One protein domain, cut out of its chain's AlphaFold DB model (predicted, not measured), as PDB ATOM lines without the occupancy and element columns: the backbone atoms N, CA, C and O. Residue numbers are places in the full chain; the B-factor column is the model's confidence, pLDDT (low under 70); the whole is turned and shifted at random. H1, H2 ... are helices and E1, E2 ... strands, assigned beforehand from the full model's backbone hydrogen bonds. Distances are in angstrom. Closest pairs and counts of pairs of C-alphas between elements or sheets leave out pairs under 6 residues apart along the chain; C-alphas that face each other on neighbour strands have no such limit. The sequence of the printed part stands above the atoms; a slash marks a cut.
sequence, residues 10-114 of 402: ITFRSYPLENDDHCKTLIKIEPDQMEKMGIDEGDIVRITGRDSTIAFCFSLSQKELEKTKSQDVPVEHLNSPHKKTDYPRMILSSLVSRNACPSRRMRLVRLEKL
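Overview. This is residues 10 to 114 of the 402 residues of an uncharacterized protein of Nitrosopumilus sp (UniProt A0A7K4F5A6). A small closed barrel of six strands, E1, E6, E2, E4, E3 and E7 round the ring, has three short helices on its outside, and an arm with the short strand E5 reaches out from it, its residues 78 to 83 standing free. The printed part has 105 residues, with elements in the order E1 E2 H1 E3 E4 H2 E5 E6 H3 E7. The barrel is mixed, and the class is mixed, helices and strands. The whole is compact, with a radius of gyration of the C-alphas of 13.3 A, and spans 37 by 28 by 27 A.

Arrangement. Start at E1, residues 10 to 16, and go round the barrel. E6, residues 89 to 92, is its parallel neighbour; look at N 15 and O 90, 2.8 A apart. E2, residues 26 to 29, is antiparallel to E6, with N 91 and O 28 at 2.8 A. E4, residues 52 to 59, is parallel to E2, with N 27 and O 56 at 2.9 A. E4 bends by 57 degrees at residue 56 and its pairing is staggered: residues 56 to 59 pair with E2, residues 52 to 56 with E3, residues 44 to 48. E3 and E4 form a hairpin, with N 47 and O 53 at 2.9 A. E7, residues 108 to 113, is antiparallel to E3, with N 48 and O 110 at 2.8 A. E7 and E1, antiparallel, close the ring, with N 12 and O 109 at 2.8 A. Three helices are on the barrel, outside it. H1, residues 31 to 36, has a height over the sheet of 8.2 A and is over none of the strands; its Pro 31 and Ser 59 of E4 are the closest C-alphas of the two, at 5.4 A. H2, residues 62 to 70, is only just over E6, on which 3 of its C-alphas fall, and runs across the strands at 83 degrees to E6 on the local plane. H3, residues 94 to 100, has a height of 7.1 A; its closest C-alpha pair with E4 is Ala 100 and Ser 52, at 5.4 A. In H1, H2 and H3 every O i to N i+4 pair is within hydrogen-bond range. E5, residues 75 to 77, pairs with no named strand.

Along the chain. Find C-alpha 10 at (13.995, -6.459, -18.971), where E1 begins; it measures 18.5 A. E4 is longest at 20.8 A, E3 13.4 A and H2 12.6 A. E7 runs 16.5 A to C-alpha 113 at (8.758, -7.699, -26.596).

Size, cuts and confidence. The C-alphas of Cys 23 and His 82 are farthest apart, at 40.2 A. The printed part has no cut; the link from E5 to E6 is long, with 11 residues. Mean pLDDT of the printed part is 78.7; residues 17 to 23, 50, 68 to 73, 81 to 85 and 101 to 106 are under 70.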
ATOM      1  N   ILE A  10      12.828  -7.068 -19.625       87.19
ATOM      2  CA  ILE A  10      13.995  -6.459 -18.971       87.19
ATOM      3  C   ILE A  10      13.578  -5.129 -18.345       87.19
ATOM      4  O   ILE A  10      12.803  -4.363 -18.918       87.19
ATOM      5  N   THR A  11      14.095  -4.836 -17.150       85.00
ATOM      6  CA  THR A  11      13.889  -3.543 -16.483       85.00
ATOM      7  C   THR A  11      14.969  -2.550 -16.905       85.00
ATOM      8  O   THR A  11      16.156  -2.841 -16.782       85.00
ATOM      9  N   PHE A  12      14.564  -1.362 -17.347       86.38
ATOM     10  CA  PHE A  12      15.441  -0.274 -17.777       86.38
ATOM     11  C   PHE A  12      15.282   0.952 -16.887       86.38
ATOM     12  O   PHE A  12      14.189   1.224 -16.394       86.38
ATOM     13  N   ARG A  13      16.337   1.762 -16.771       82.38
ATOM     14  CA  ARG A  13      16.237   3.120 -16.224       82.38
ATOM     15  C   ARG A  13      15.886   4.097 -17.347       82.38
ATOM     16  O   ARG A  13      16.597   4.195 -18.347       82.38
ATOM     17  N   SER A  14      14.773   4.807 -17.186       82.50
ATOM     18  CA  SER A  14      14.203   5.688 -18.200       82.50
ATOM     19  C   SER A  14      14.736   7.119 -18.114       82.50
ATOM     20  O   SER A  14      14.739   7.721 -17.035       82.50
ATOM     21  N   TYR A  15      15.034   7.703 -19.269       78.31
ATOM     22  CA  TYR A  15      15.480   9.079 -19.463       78.31
ATOM     23  C   TYR A  15      14.522   9.807 -20.418       78.31
ATOM     24  O   TYR A  15      14.035   9.197 -21.374       78.31
ATOM     25  N   PRO A  16      14.223  11.098 -20.197       72.19
ATOM     26  CA  PRO A  16      13.387  11.856 -21.119       72.19
ATOM     27  C   PRO A  16      14.138  12.174 -22.419       72.19
ATOM     28  O   PRO A  16      15.325  12.498 -22.406       72.19
ATOM     29  N   LEU A  17      13.429  12.155 -23.546       69.31
ATOM     30  CA  LEU A  17      13.923  12.714 -24.806       69.31
ATOM     31  C   LEU A  17      14.015  14.253 -24.702       69.31
ATOM     32  O   LEU A  17      13.039  14.905 -24.337       69.31
ATOM     33  N   GLU A  18      15.176  14.842 -25.016       56.03
ATOM     34  CA  GLU A  18      15.442  16.286 -24.840       56.03
ATOM     35  C   GLU A  18      14.554  17.208 -25.670       56.03
ATOM     36  O   GLU A  18      14.089  18.239 -25.185       56.03
ATOM     37  N   ASN A  19      14.373  16.858 -26.940       60.09
ATOM     38  CA  ASN A  19      13.491  17.591 -27.822       60.09
ATOM     39  C   ASN A  19      12.137  16.918 -27.706       60.09
ATOM     40  O   ASN A  19      11.961  15.788 -28.163       60.09
ATOM     41  N   ASP A  20      11.220  17.599 -27.023       53.84
ATOM     42  CA  ASP A  20       9.847  17.157 -26.849       53.84
ATOM     43  C   ASP A  20       9.177  17.058 -28.222       53.84
ATOM     44  O   ASP A  20       8.602  18.004 -28.756       53.84
ATOM     45  N   ASP A  21       9.292  15.889 -28.833       58.31
ATOM     46  CA  ASP A  21       8.518  15.542 -30.001       58.31
ATOM     47  C   ASP A  21       7.130  15.144 -29.500       58.31
ATOM     48  O   ASP A  21       6.834  13.953 -29.389       58.31
ATOM     49  N   HIS A  22       6.323  16.161 -29.162       54.81
ATOM     50  CA  HIS A  22       5.044  16.150 -28.425       54.81
ATOM     51  C   HIS A  22       3.994  15.090 -28.821       54.81
ATOM     52  O   HIS A  22       2.942  15.012 -28.192       54.81
ATOM     53  N   CYS A  23       4.254  14.248 -29.817       58.81
ATOM     54  CA  CYS A  23       3.362  13.203 -30.290       58.81
ATOM     55  C   CYS A  23       4.047  11.855 -30.578       58.81
ATOM     56  O   CYS A  23       3.347  10.933 -30.972       58.81
ATOM     57  N   LYS A  24       5.377  11.705 -30.451       76.75
ATOM     58  CA  LYS A  24       6.087  10.459 -30.814       76.75
ATOM     59  C   LYS A  24       5.765   9.321 -29.844       76.75
ATOM     60  O   LYS A  24       5.910   9.496 -28.641       76.75
ATOM     61  N   THR A  25       5.436   8.139 -30.362       86.88
ATOM     62  CA  THR A  25       5.329   6.879 -29.603       86.88
ATOM     63  C   THR A  25       6.533   5.994 -29.882       86.88
ATOM     64  O   THR A  25       6.431   4.983 -30.576       86.88
ATOM     65  N   LEU A  26       7.704   6.428 -29.414       89.75
ATOM     66  CA  LEU A  26       8.948   5.688 -29.595       89.75
ATOM     67  C   LEU A  26       9.749   5.618 -28.305       89.75
ATOM     68  O   LEU A  26       9.672   6.518 -27.461       89.75
ATOM     69  N   ILE A  27      10.561   4.574 -28.218       91.44
ATOM     70  CA  ILE A  27      11.623   4.425 -27.238       91.44
ATOM     71  C   ILE A  27      12.947   4.175 -27.946       91.44
ATOM     72  O   ILE A  27      12.977   3.778 -29.113       91.44
ATOM     73  N   LYS A  28      14.041   4.381 -27.218       91.06
ATOM     74  CA  LYS A  28      15.362   3.953 -27.660       91.06
ATOM     75  C   LYS A  28      16.099   3.213 -26.562       91.06
ATOM     76  O   LYS A  28      16.140   3.713 -25.439       91.06
ATOM     77  N   ILE A  29      16.702   2.077 -26.892       92.12
ATOM     78  CA  ILE A  29      17.516   1.277 -25.967       92.12
ATOM     79  C   ILE A  29      18.878   0.943 -26.576       92.12
ATOM     80  O   ILE A  29      19.122   1.161 -27.763       92.12
ATOM     81  N   GLU A  30      19.796   0.469 -25.743       90.50
ATOM     82  CA  GLU A  30      21.146   0.112 -26.177       90.50
ATOM     83  C   GLU A  30      21.109  -1.068 -27.178       90.50
ATOM     84  O   GLU A  30      20.321  -2.001 -26.981       90.50
ATOM     85  N   PRO A  31      21.930  -1.053 -28.251       90.62
ATOM     86  CA  PRO A  31      21.908  -2.100 -29.277       90.62
ATOM     87  C   PRO A  31      22.121  -3.521 -28.736       90.62
ATOM     88  O   PRO A  31      21.485  -4.460 -29.205       90.62
ATOM     89  N   ASP A  32      22.972  -3.684 -27.721       91.12
ATOM     90  CA  ASP A  32      23.233  -4.982 -27.089       91.12
ATOM     91  C   ASP A  32      22.008  -5.510 -26.324       91.12
ATOM     92  O   ASP A  32      21.817  -6.717 -26.209       91.12
ATOM     93  N   GLN A  33      21.163  -4.618 -25.802       91.75
ATOM     94  CA  GLN A  33      19.911  -4.988 -25.145       91.75
ATOM     95  C   GLN A  33      18.838  -5.357 -26.170       91.75
ATOM     96  O   GLN A  33      18.094  -6.305 -25.935       91.75
ATOM     97  N   MET A  34      18.791  -4.671 -27.321       91.50
ATOM     98  CA  MET A  34      17.933  -5.082 -28.441       91.50
ATOM     99  C   MET A  34      18.275  -6.499 -28.895       91.50
ATOM    100  O   MET A  34      17.380  -7.331 -28.996       91.50
ATOM    101  N   GLU A  35      19.565  -6.795 -29.088       91.25
ATOM    102  CA  GLU A  35      20.039  -8.126 -29.478       91.25
ATOM    103  C   GLU A  35      19.664  -9.194 -28.438       91.25
ATOM    104  O   GLU A  35      19.088 -10.220 -28.798       91.25
ATOM    105  N   LYS A  36      19.900  -8.933 -27.141       90.75
ATOM    106  CA  LYS A  36      19.536  -9.856 -26.045       90.75
ATOM    107  C   LYS A  36      18.041 -10.160 -25.985       90.75
ATOM    108  O   LYS A  36      17.668 -11.288 -25.689       90.75
ATOM    109  N   MET A  37      17.199  -9.163 -26.249       90.25
ATOM    110  CA  MET A  37      15.740  -9.312 -26.263       90.25
ATOM    111  C   MET A  37      15.199  -9.763 -27.631       90.25
ATOM    112  O   MET A  37      13.988  -9.907 -27.806       90.25
ATOM    113  N   GLY A  38      16.078  -9.939 -28.623       89.88
ATOM    114  CA  GLY A  38      15.717 -10.252 -30.001       89.88
ATOM    115  C   GLY A  38      14.819  -9.203 -30.663       89.88
ATOM    116  O   GLY A  38      13.986  -9.580 -31.478       89.88
ATOM    117  N   ILE A  39      14.908  -7.926 -30.286       90.19
ATOM    118  CA  ILE A  39      14.090  -6.821 -30.815       90.19
ATOM    119  C   ILE A  39      14.771  -6.231 -32.058       90.19
ATOM    120  O   ILE A  39      15.926  -5.815 -31.983       90.19
ATOM    121  N   ASP A  40      14.050  -6.139 -33.176       89.75
ATOM    122  CA  ASP A  40      14.529  -5.463 -34.388       89.75
ATOM    123  C   ASP A  40      14.190  -3.956 -34.379       89.75
ATOM    124  O   ASP A  40      13.291  -3.491 -33.678       89.75
ATOM    125  N   GLU A  41      14.895  -3.166 -35.193       89.19
ATOM    126  CA  GLU A  41      14.581  -1.745 -35.407       89.19
ATOM    127  C   GLU A  41      13.142  -1.551 -35.908       89.19
ATOM    128  O   GLU A  41      12.751  -2.082 -36.949       89.19
ATOM    129  N   GLY A  42      12.366  -0.743 -35.185       87.69
ATOM    130  CA  GLY A  42      10.962  -0.472 -35.485       87.69
ATOM    131  C   GLY A  42       9.982  -1.522 -34.958       87.69
ATOM    132  O   GLY A  42       8.783  -1.373 -35.194       87.69
ATOM    133  N   ASP A  43      10.442  -2.545 -34.229       88.81
ATOM    134  CA  ASP A  43       9.539  -3.479 -33.556       88.81
ATOM    135  C   ASP A  43       8.652  -2.745 -32.541       88.81
ATOM    136  O   ASP A  43       9.046  -1.764 -31.899       88.81
ATOM    137  N   ILE A  44       7.429  -3.246 -32.385       90.06
ATOM    138  CA  ILE A  44       6.468  -2.732 -31.415       90.06
ATOM    139  C   ILE A  44       6.665  -3.457 -30.087       90.06
ATOM    140  O   ILE A  44       6.663  -4.686 -30.021       90.06
ATOM    141  N   VAL A  45       6.810  -2.681 -29.020       91.19
ATOM    142  CA  VAL A  45       7.130  -3.168 -27.677       91.19
ATOM    143  C   VAL A  45       6.166  -2.599 -26.647       91.19
ATOM    144  O   VAL A  45       5.606  -1.512 -26.831       91.19
ATOM    145  N   ARG A  46       5.996  -3.321 -25.537       91.38
ATOM    146  CA  ARG A  46       5.208  -2.868 -24.392       91.38
ATOM    147  C   ARG A  46       6.131  -2.299 -23.324       91.38
ATOM    148  O   ARG A  46       7.084  -2.949 -22.900       91.38
ATOM    149  N   ILE A  47       5.819  -1.091 -22.866       89.25
ATOM    150  CA  ILE A  47       6.509  -0.429 -21.761       89.25
ATOM    151  C   ILE A  47       5.548  -0.347 -20.589       89.25
ATOM    152  O   ILE A  47       4.460   0.211 -20.717       89.25
ATOM    153  N   THR A  48       5.968  -0.880 -19.449       81.19
ATOM    154  CA  THR A  48       5.164  -0.927 -18.227       81.19
ATOM    155  C   THR A  48       5.890  -0.201 -17.096       81.19
ATOM    156  O   THR A  48       7.004  -0.574 -16.725       81.19
ATOM    157  N   GLY A  49       5.263   0.847 -16.560       74.62
ATOM    158  CA  GLY A  49       5.631   1.489 -15.290       74.62
ATOM    159  C   GLY A  49       4.427   1.474 -14.342       74.62
ATOM    160  O   GLY A  49       3.758   0.453 -14.245       74.62
ATOM    161  N   ARG A  50       4.100   2.632 -13.738       66.94
ATOM    162  CA  ARG A  50       2.822   3.293 -14.062       66.94
ATOM    163  C   ARG A  50       1.652   2.433 -14.530       66.94
ATOM    164  O   ARG A  50       0.977   1.738 -13.786       66.94
ATOM    165  N   ASP A  51       1.393   2.689 -15.798       73.12
ATOM    166  CA  ASP A  51       0.447   2.036 -16.661       73.12
ATOM    167  C   ASP A  51       1.268   1.379 -17.783       73.12
ATOM    168  O   ASP A  51       2.499   1.522 -17.855       73.12
ATOM    169  N   SER A  52       0.592   0.649 -18.666       81.44
ATOM    170  CA  SER A  52       1.223   0.057 -19.843       81.44
ATOM    171  C   SER A  52       0.891   0.847 -21.103       81.44
ATOM    172  O   SER A  52      -0.276   1.095 -21.415       81.44
ATOM    173  N   THR A  53       1.927   1.174 -21.864       89.06
ATOM    174  CA  THR A  53       1.826   1.816 -23.178       89.06
ATOM    175  C   THR A  53       2.584   1.002 -24.216       89.06
ATOM    176  O   THR A  53       3.384   0.123 -23.880       89.06
ATOM    177  N   ILE A  54       2.327   1.307 -25.480       91.38
ATOM    178  CA  ILE A  54       2.973   0.678 -26.621       91.38
ATOM    179  C   ILE A  54       3.824   1.721 -27.346       91.38
ATOM    180  O   ILE A  54       3.423   2.878 -27.501       91.38
ATOM    181  N   ALA A  55       5.003   1.325 -27.813       92.12
ATOM    182  CA  ALA A  55       5.856   2.195 -28.610       92.12
ATOM    183  C   ALA A  55       6.638   1.411 -29.661       92.12
ATOM    184  O   ALA A  55       6.800   0.198 -29.560       92.12
ATOM    185  N   PHE A  56       7.168   2.133 -30.643       91.25
ATOM    186  CA  PHE A  56       8.202   1.613 -31.529       91.25
ATOM    187  C   PHE A  56       9.563   1.640 -30.831       91.25
ATOM    188  O   PHE A  56       9.934   2.654 -30.231       91.25
ATOM    189  N   CYS A  57      10.315   0.551 -30.930       91.56
ATOM    190  CA  CYS A  57      11.655   0.436 -30.377       91.56
ATOM    191  C   CYS A  57      12.711   0.739 -31.439       91.56
ATOM    192  O   CYS A  57      12.674   0.172 -32.526       91.56
ATOM    193  N   PHE A  58      13.666   1.607 -31.109       91.38
ATOM    194  CA  PHE A  58      14.815   1.899 -31.965       91.38
ATOM    195  C   PHE A  58      16.132   1.797 -31.196       91.38
ATOM    196  O   PHE A  58      16.144   1.881 -29.964       91.38
ATOM    197  N   SER A  59      17.255   1.678 -31.900       91.00
ATOM    198  CA  SER A  59      18.560   1.703 -31.238       91.00
ATOM    199  C   SER A  59      18.963   3.111 -30.790       91.00
ATOM    200  O   SER A  59      18.657   4.137 -31.414       91.00
ATOM    201  N   LEU A  60      19.677   3.169 -29.666       88.81
ATOM    202  CA  LEU A  60      20.395   4.358 -29.232       88.81
ATOM    203  C   LEU A  60      21.641   4.562 -30.090       88.81
ATOM    204  O   LEU A  60      22.495   3.682 -30.194       88.81
ATOM    205  N   SER A  61      21.801   5.769 -30.629       85.31
ATOM    206  CA  SER A  61      23.070   6.155 -31.244       85.31
ATOM    207  C   SER A  61      24.143   6.423 -30.183       85.31
ATOM    208  O   SER A  61      23.844   6.870 -29.073       85.31
ATOM    209  N   GLN A  62      25.418   6.256 -30.545       83.00
ATOM    210  CA  GLN A  62      26.550   6.549 -29.654       83.00
ATOM    211  C   GLN A  62      26.504   7.982 -29.090       83.00
ATOM    212  O   GLN A  62      26.764   8.206 -27.909       83.00
ATOM    213  N   LYS A  63      26.103   8.955 -29.919       83.19
ATOM    214  CA  LYS A  63      25.947  10.359 -29.517       83.19
ATOM    215  C   LYS A  63      24.850  10.536 -28.465       83.19
ATOM    216  O   LYS A  63      25.014  11.323 -27.539       83.19
ATOM    217  N   GLU A  64      23.725   9.838 -28.613       81.50
ATOM    218  CA  GLU A  64      22.638   9.859 -27.628       81.50
ATOM    219  C   GLU A  64      23.066   9.171 -26.331       81.50
ATOM    220  O   GLU A  64      22.813   9.705 -25.253       81.50
ATOM    221  N   LEU A  65      23.797   8.057 -26.419       76.25
ATOM    222  CA  LEU A  65      24.340   7.359 -25.258       76.25
ATOM    223  C   LEU A  65      25.299   8.257 -24.459       76.25
ATOM    224  O   LEU A  65      25.134   8.420 -23.252       76.25
ATOM    225  N   GLU A  66      26.255   8.912 -25.116       77.38
ATOM    226  CA  GLU A  66      27.163   9.879 -24.479       77.38
ATOM    227  C   GLU A  66      26.418  11.072 -23.876       77.38
ATOM    228  O   GLU A  66      26.771  11.564 -22.803       77.38
ATOM    229  N   LYS A  67      25.340  11.513 -24.525       71.62
ATOM    230  CA  LYS A  67      24.528  12.616 -24.023       71.62
ATOM    231  C   LYS A  67      23.717  12.228 -22.790       71.62
ATOM    232  O   LYS A  67      23.689  13.009 -21.841       71.62
ATOM    233  N   THR A  68      23.139  11.027 -22.743       68.56
ATOM    234  CA  THR A  68      22.487  10.535 -21.514       68.56
ATOM    235  C   THR A  68      23.478  10.462 -20.355       68.56
ATOM    236  O   THR A  68      23.113  10.822 -19.244       68.56
ATOM    237  N   LYS A  69      24.753  10.120 -20.607       68.25
ATOM    238  CA  LYS A  69      25.812  10.179 -19.580       68.25
ATOM    239  C   LYS A  69      26.037  11.594 -19.045       68.25
ATOM    240  O   LYS A  69      26.276  11.766 -17.860       68.25
ATOM    241  N   SER A  70      25.938  12.617 -19.894       61.41
ATOM    242  CA  SER A  70      26.050  14.023 -19.465       61.41
ATOM    243  C   SER A  70      24.822  14.550 -18.709       61.41
ATOM    244  O   SER A  70      24.916  15.561 -18.019       61.41
ATOM    245  N   GLN A  71      23.680  13.871 -18.844       61.66
ATOM    246  CA  GLN A  71      22.440  14.163 -18.123       61.66
ATOM    247  C   GLN A  71      22.270  13.298 -16.871       61.66
ATOM    248  O   GLN A  71      21.273  13.454 -16.164       61.66
ATOM    249  N   ASP A  72      23.205  12.378 -16.610       63.59
ATOM    250  CA  ASP A  72      23.138  11.526 -15.436       63.59
ATOM    251  C   ASP A  72      23.225  12.394 -14.185       63.59
ATOM    252  O   ASP A  72      24.211  13.085 -13.925       63.59
ATOM    253  N   VAL A  73      22.167  12.313 -13.387       66.25
ATOM    254  CA  VAL A  73      22.239  12.617 -11.966       66.25
ATOM    255  C   VAL A  73      23.163  11.548 -11.372       66.25
ATOM    256  O   VAL A  73      22.826  10.366 -11.485       66.25
ATOM    257  N   PRO A  74      24.326  11.899 -10.787       71.12
ATOM    258  CA  PRO A  74      25.225  10.907 -10.215       71.12
ATOM    259  C   PRO A  74      24.476  10.003  -9.236       71.12
ATOM    260  O   PRO A  74      23.802  10.492  -8.326       71.12
ATOM    261  N   VAL A  75      24.580   8.693  -9.451       75.62
ATOM    262  CA  VAL A  75      23.936   7.687  -8.607       75.62
ATOM    263  C   VAL A  75      24.870   7.331  -7.459       75.62
ATOM    264  O   VAL A  75      26.047   7.038  -7.662       75.62
ATOM    265  N   GLU A  76      24.342   7.360  -6.244       78.62
ATOM    266  CA  GLU A  76      25.031   6.948  -5.030       78.62
ATOM    267  C   GLU A  76      24.261   5.792  -4.386       78.62
ATOM    268  O   GLU A  76      23.121   5.953  -3.952       78.62
ATOM    269  N   HIS A  77      24.900   4.627  -4.290       79.00
ATOM    270  CA  HIS A  77      24.345   3.477  -3.582       79.00
ATOM    271  C   HIS A  77      24.699   3.573  -2.093       79.00
ATOM    272  O   HIS A  77      25.844   3.348  -1.699       79.00
ATOM    273  N   LEU A  78      23.711   3.889  -1.257       77.88
ATOM    274  CA  LEU A  78      23.918   4.199   0.162       77.88
ATOM    275  C   LEU A  78      24.298   2.972   1.006       77.88
ATOM    276  O   LEU A  78      25.030   3.098   1.983       77.88
ATOM    277  N   ASN A  79      23.816   1.781   0.646       78.06
ATOM    278  CA  ASN A  79      24.089   0.529   1.361       78.06
ATOM    279  C   ASN A  79      25.022  -0.426   0.597       78.06
ATOM    280  O   ASN A  79      25.242  -1.555   1.034       78.06
ATOM    281  N   SER A  80      25.557  -0.009  -0.551       72.25
ATOM    282  CA  SER A  80      26.476  -0.807  -1.373       72.25
ATOM    283  C   SER A  80      27.362   0.100  -2.242       72.25
ATOM    284  O   SER A  80      27.267   0.066  -3.467       72.25
ATOM    285  N   PRO A  81      28.256   0.899  -1.634       61.78
ATOM    286  CA  PRO A  81      28.995   1.967  -2.321       61.78
ATOM    287  C   PRO A  81      29.954   1.483  -3.425       61.78
ATOM    288  O   PRO A  81      30.427   2.283  -4.227       61.78
ATOM    289  N   HIS A  82      30.250   0.180  -3.485       60.88
ATOM    290  CA  HIS A  82      31.079  -0.433  -4.531       60.88
ATOM    291  C   HIS A  82      30.273  -1.097  -5.655       60.88
ATOM    292  O   HIS A  82      30.863  -1.608  -6.609       60.88
ATOM    293  N   LYS A  83      28.942  -1.133  -5.549       63.81
ATOM    294  CA  LYS A  83      28.081  -1.804  -6.518       63.81
ATOM    295  C   LYS A  83      27.778  -0.866  -7.684       63.81
ATOM    296  O   LYS A  83      27.481   0.307  -7.489       63.81
ATOM    297  N   LYS A  84      27.870  -1.411  -8.897       58.44
ATOM    298  CA  LYS A  84      27.382  -0.796 -10.134       58.44
ATOM    299  C   LYS A  84      26.124  -1.540 -10.552       58.44
ATOM    300  O   LYS A  84      26.194  -2.406 -11.423       58.44
ATOM    301  N   THR A  85      24.999  -1.316  -9.885       56.88
ATOM    302  CA  THR A  85      23.736  -1.844 -10.418       56.88
ATOM    303  C   THR A  85      23.232  -0.859 -11.462       56.88
ATOM    304  O   THR A  85      22.346  -0.046 -11.215       56.88
ATOM    305  N   ASP A  86      23.850  -0.903 -12.638       70.38
ATOM    306  CA  ASP A  86      23.422  -0.088 -13.766       70.38
ATOM    307  C   ASP A  86      22.326  -0.861 -14.503       70.38
ATOM    308  O   ASP A  86      22.602  -1.752 -15.307       70.38
ATOM    309  N   TYR A  87      21.063  -0.548 -14.202       78.50
ATOM    310  CA  TYR A  87      19.976  -0.919 -15.106       78.50
ATOM    311  C   TYR A  87      20.291  -0.360 -16.500       78.50
ATOM    312  O   TYR A  87      20.742   0.789 -16.595       78.50
ATOM    313  N   PRO A  88      20.036  -1.124 -17.577       85.56
ATOM    314  CA  PRO A  88      20.259  -0.634 -18.926       85.56
ATOM    315  C   PRO A  88      19.443   0.634 -19.186       85.56
ATOM    316  O   PRO A  88      18.382   0.859 -18.586       85.56
ATOM    317  N   ARG A  89      19.942   1.490 -20.077       84.00
ATOM    318  CA  ARG A  89      19.338   2.801 -20.326       84.00
ATOM    319  C   ARG A  89      18.244   2.713 -21.375       84.00
ATOM    320  O   ARG A  89      18.382   2.044 -22.397       84.00
ATOM    321  N   MET A  90      17.179   3.470 -21.144       87.56
ATOM    322  CA  MET A  90      16.108   3.661 -22.111       87.56
ATOM    323  C   MET A  90      15.759   5.137 -22.227       87.56
ATOM    324  O   MET A  90      15.483   5.792 -21.225       87.56
ATOM    325  N   ILE A  91      15.709   5.664 -23.445       86.94
ATOM    326  CA  ILE A  91      15.127   6.981 -23.704       86.94
ATOM    327  C   ILE A  91      13.653   6.798 -24.051       86.94
ATOM    328  O   ILE A  91      13.311   6.054 -24.969       86.94
ATOM    329  N   LEU A  92      12.784   7.510 -23.337       86.56
ATOM    330  CA  LEU A  92      11.351   7.566 -23.596       86.56
ATOM    331  C   LEU A  92      10.996   8.900 -24.253       86.56
ATOM    332  O   LEU A  92      11.416   9.965 -23.787       86.56
ATOM    333  N   SER A  93      10.158   8.869 -25.291       86.06
ATOM    334  CA  SER A  93       9.489  10.092 -25.740       86.06
ATOM    335  C   SER A  93       8.594  10.659 -24.626       86.06
ATOM    336  O   SER A  93       8.169   9.944 -23.717       86.06
ATOM    337  N   SER A  94       8.270  11.951 -24.688       79.56
ATOM    338  CA  SER A  94       7.442  12.615 -23.669       79.56
ATOM    339  C   SER A  94       6.051  11.990 -23.521       79.56
ATOM    340  O   SER A  94       5.521  11.910 -22.411       79.56
ATOM    341  N   LEU A  95       5.471  11.532 -24.632       82.19
ATOM    342  CA  LEU A  95       4.166  10.885 -24.677       82.19
ATOM    343  C   LEU A  95       4.210   9.495 -24.038       82.19
ATOM    344  O   LEU A  95       3.408   9.214 -23.150       82.19
ATOM    345  N   VAL A  96       5.195   8.673 -24.422       86.69
ATOM    346  CA  VAL A  96       5.414   7.342 -23.834       86.69
ATOM    347  C   VAL A  96       5.728   7.481 -22.354       86.69
ATOM    348  O   VAL A  96       5.128   6.793 -21.545       86.69
ATOM    349  N   SER A  97       6.589   8.423 -21.969       81.81
ATOM    350  CA  SER A  97       6.856   8.717 -20.562       81.81
ATOM    351  C   SER A  97       5.571   9.094 -19.833       81.81
ATOM    352  O   SER A  97       5.301   8.520 -18.793       81.81
ATOM    353  N   ARG A  98       4.727   9.979 -20.371       78.56
ATOM    354  CA  ARG A  98       3.475  10.378 -19.708       78.56
ATOM    355  C   ARG A  98       2.485   9.223 -19.541       78.56
ATOM    356  O   ARG A  98       1.829   9.176 -18.503       78.56
ATOM    357  N   ASN A  99       2.371   8.350 -20.542       82.62
ATOM    358  CA  ASN A  99       1.422   7.235 -20.549       82.62
ATOM    359  C   ASN A  99       1.950   6.009 -19.796       82.62
ATOM    360  O   ASN A  99       1.182   5.369 -19.102       82.62
ATOM    361  N   ALA A 100       3.249   5.715 -19.859       79.12
ATOM    362  CA  ALA A 100       3.878   4.654 -19.072       79.12
ATOM    363  C   ALA A 100       4.173   5.087 -17.634       79.12
ATOM    364  O   ALA A 100       4.317   4.234 -16.766       79.12
ATOM    365  N   CYS A 101       4.387   6.385 -17.373       68.31
ATOM    366  CA  CYS A 101       4.945   6.860 -16.106       68.31
ATOM    367  C   CYS A 101       4.788   8.385 -15.844       68.31
ATOM    368  O   CYS A 101       5.653   9.189 -16.190       68.31
ATOM    369  N   PRO A 102       3.750   8.846 -15.125       51.28
ATOM    370  CA  PRO A 102       3.428  10.272 -15.044       51.28
ATOM    371  C   PRO A 102       4.358  11.143 -14.172       51.28
ATOM    372  O   PRO A 102       4.104  12.345 -14.081       51.28
ATOM    373  N   SER A 103       5.421  10.620 -13.539       53.50
ATOM    374  CA  SER A 103       6.407  11.477 -12.848       53.50
ATOM    375  C   SER A 103       7.727  11.590 -13.601       53.50
ATOM    376  O   SER A 103       8.219  10.666 -14.239       53.50
ATOM    377  N   ARG A 104       8.266  12.810 -13.538       51.50
ATOM    378  CA  ARG A 104       9.380  13.315 -14.345       51.50
ATOM    379  C   ARG A 104      10.759  12.923 -13.803       51.50
ATOM    380  O   ARG A 104      11.756  13.448 -14.292       51.50
ATOM    381  N   ARG A 105      10.834  12.108 -12.750       55.19
ATOM    382  CA  ARG A 105      12.092  11.766 -12.073       55.19
ATOM    383  C   ARG A 105      12.452  10.330 -12.423       55.19
ATOM    384  O   ARG A 105      11.686   9.458 -12.067       55.19
ATOM    385  N   MET A 106      13.552  10.150 -13.160       56.34
ATOM    386  CA  MET A 106      14.190   8.895 -13.612       56.34
ATOM    387  C   MET A 106      13.635   7.615 -12.962       56.34
ATOM    388  O   MET A 106      13.837   7.400 -11.769       56.34
ATOM    389  N   ARG A 107      12.977   6.756 -13.750       71.06
ATOM    390  CA  ARG A 107      12.224   5.597 -13.244       71.06
ATOM    391  C   ARG A 107      12.687   4.291 -13.847       71.06
ATOM    392  O   ARG A 107      13.218   4.269 -14.951       71.06
ATOM    393  N   LEU A 108      12.434   3.213 -13.122       77.94
ATOM    394  CA  LEU A 108      12.521   1.873 -13.666       77.94
ATOM    395  C   LEU A 108      11.246   1.577 -14.462       77.94
ATOM    396  O   LEU A 108      10.138   1.787 -13.968       77.94
ATOM    397  N   VAL A 109      11.409   1.135 -15.704       81.19
ATOM    398  CA  VAL A 109      10.319   0.691 -16.577       81.19
ATOM    399  C   VAL A 109      10.644  -0.696 -17.095       81.19
ATOM    400  O   VAL A 109      11.785  -0.977 -17.460       81.19
ATOM    401  N   ARG A 110       9.646  -1.573 -17.127       86.06
ATOM    402  CA  ARG A 110       9.787  -2.903 -17.711       86.06
ATOM    403  C   ARG A 110       9.476  -2.829 -19.198       86.06
ATOM    404  O   ARG A 110       8.427  -2.310 -19.582       86.06
ATOM    405  N   LEU A 111      10.390  -3.336 -20.009       89.88
ATOM    406  CA  LEU A 111      10.214  -3.523 -21.439       89.88
ATOM    407  C   LEU A 111       9.898  -4.986 -21.704       89.88
ATOM    408  O   LEU A 111      10.606  -5.854 -21.205       89.88
ATOM    409  N   GLU A 112       8.882  -5.236 -22.509       90.44
ATOM    410  CA  GLU A 112       8.500  -6.565 -22.971       90.44
ATOM    411  C   GLU A 112       8.381  -6.526 -24.495       90.44
ATOM    412  O   GLU A 112       7.753  -5.617 -25.065       90.44
ATOM    413  N   LYS A 113       8.988  -7.508 -25.167       87.69
ATOM    414  CA  LYS A 113       8.758  -7.699 -26.596       87.69
ATOM    415  C   LYS A 113       7.385  -8.341 -26.773       87.69
ATOM    416  O   LYS A 113       7.111  -9.385 -26.199       87.69
ATOM    417  N   LEU A 114       6.532  -7.749 -27.605       84.06
ATOM    418  CA  LEU A 114       5.258  -8.378 -27.935       84.06
ATOM    419  C   LEU A 114       5.518  -9.615 -28.809       84.06
ATOM    420  O   LEU A 114       5.895  -9.497 -29.977       84.06
TER     421      LEU A 114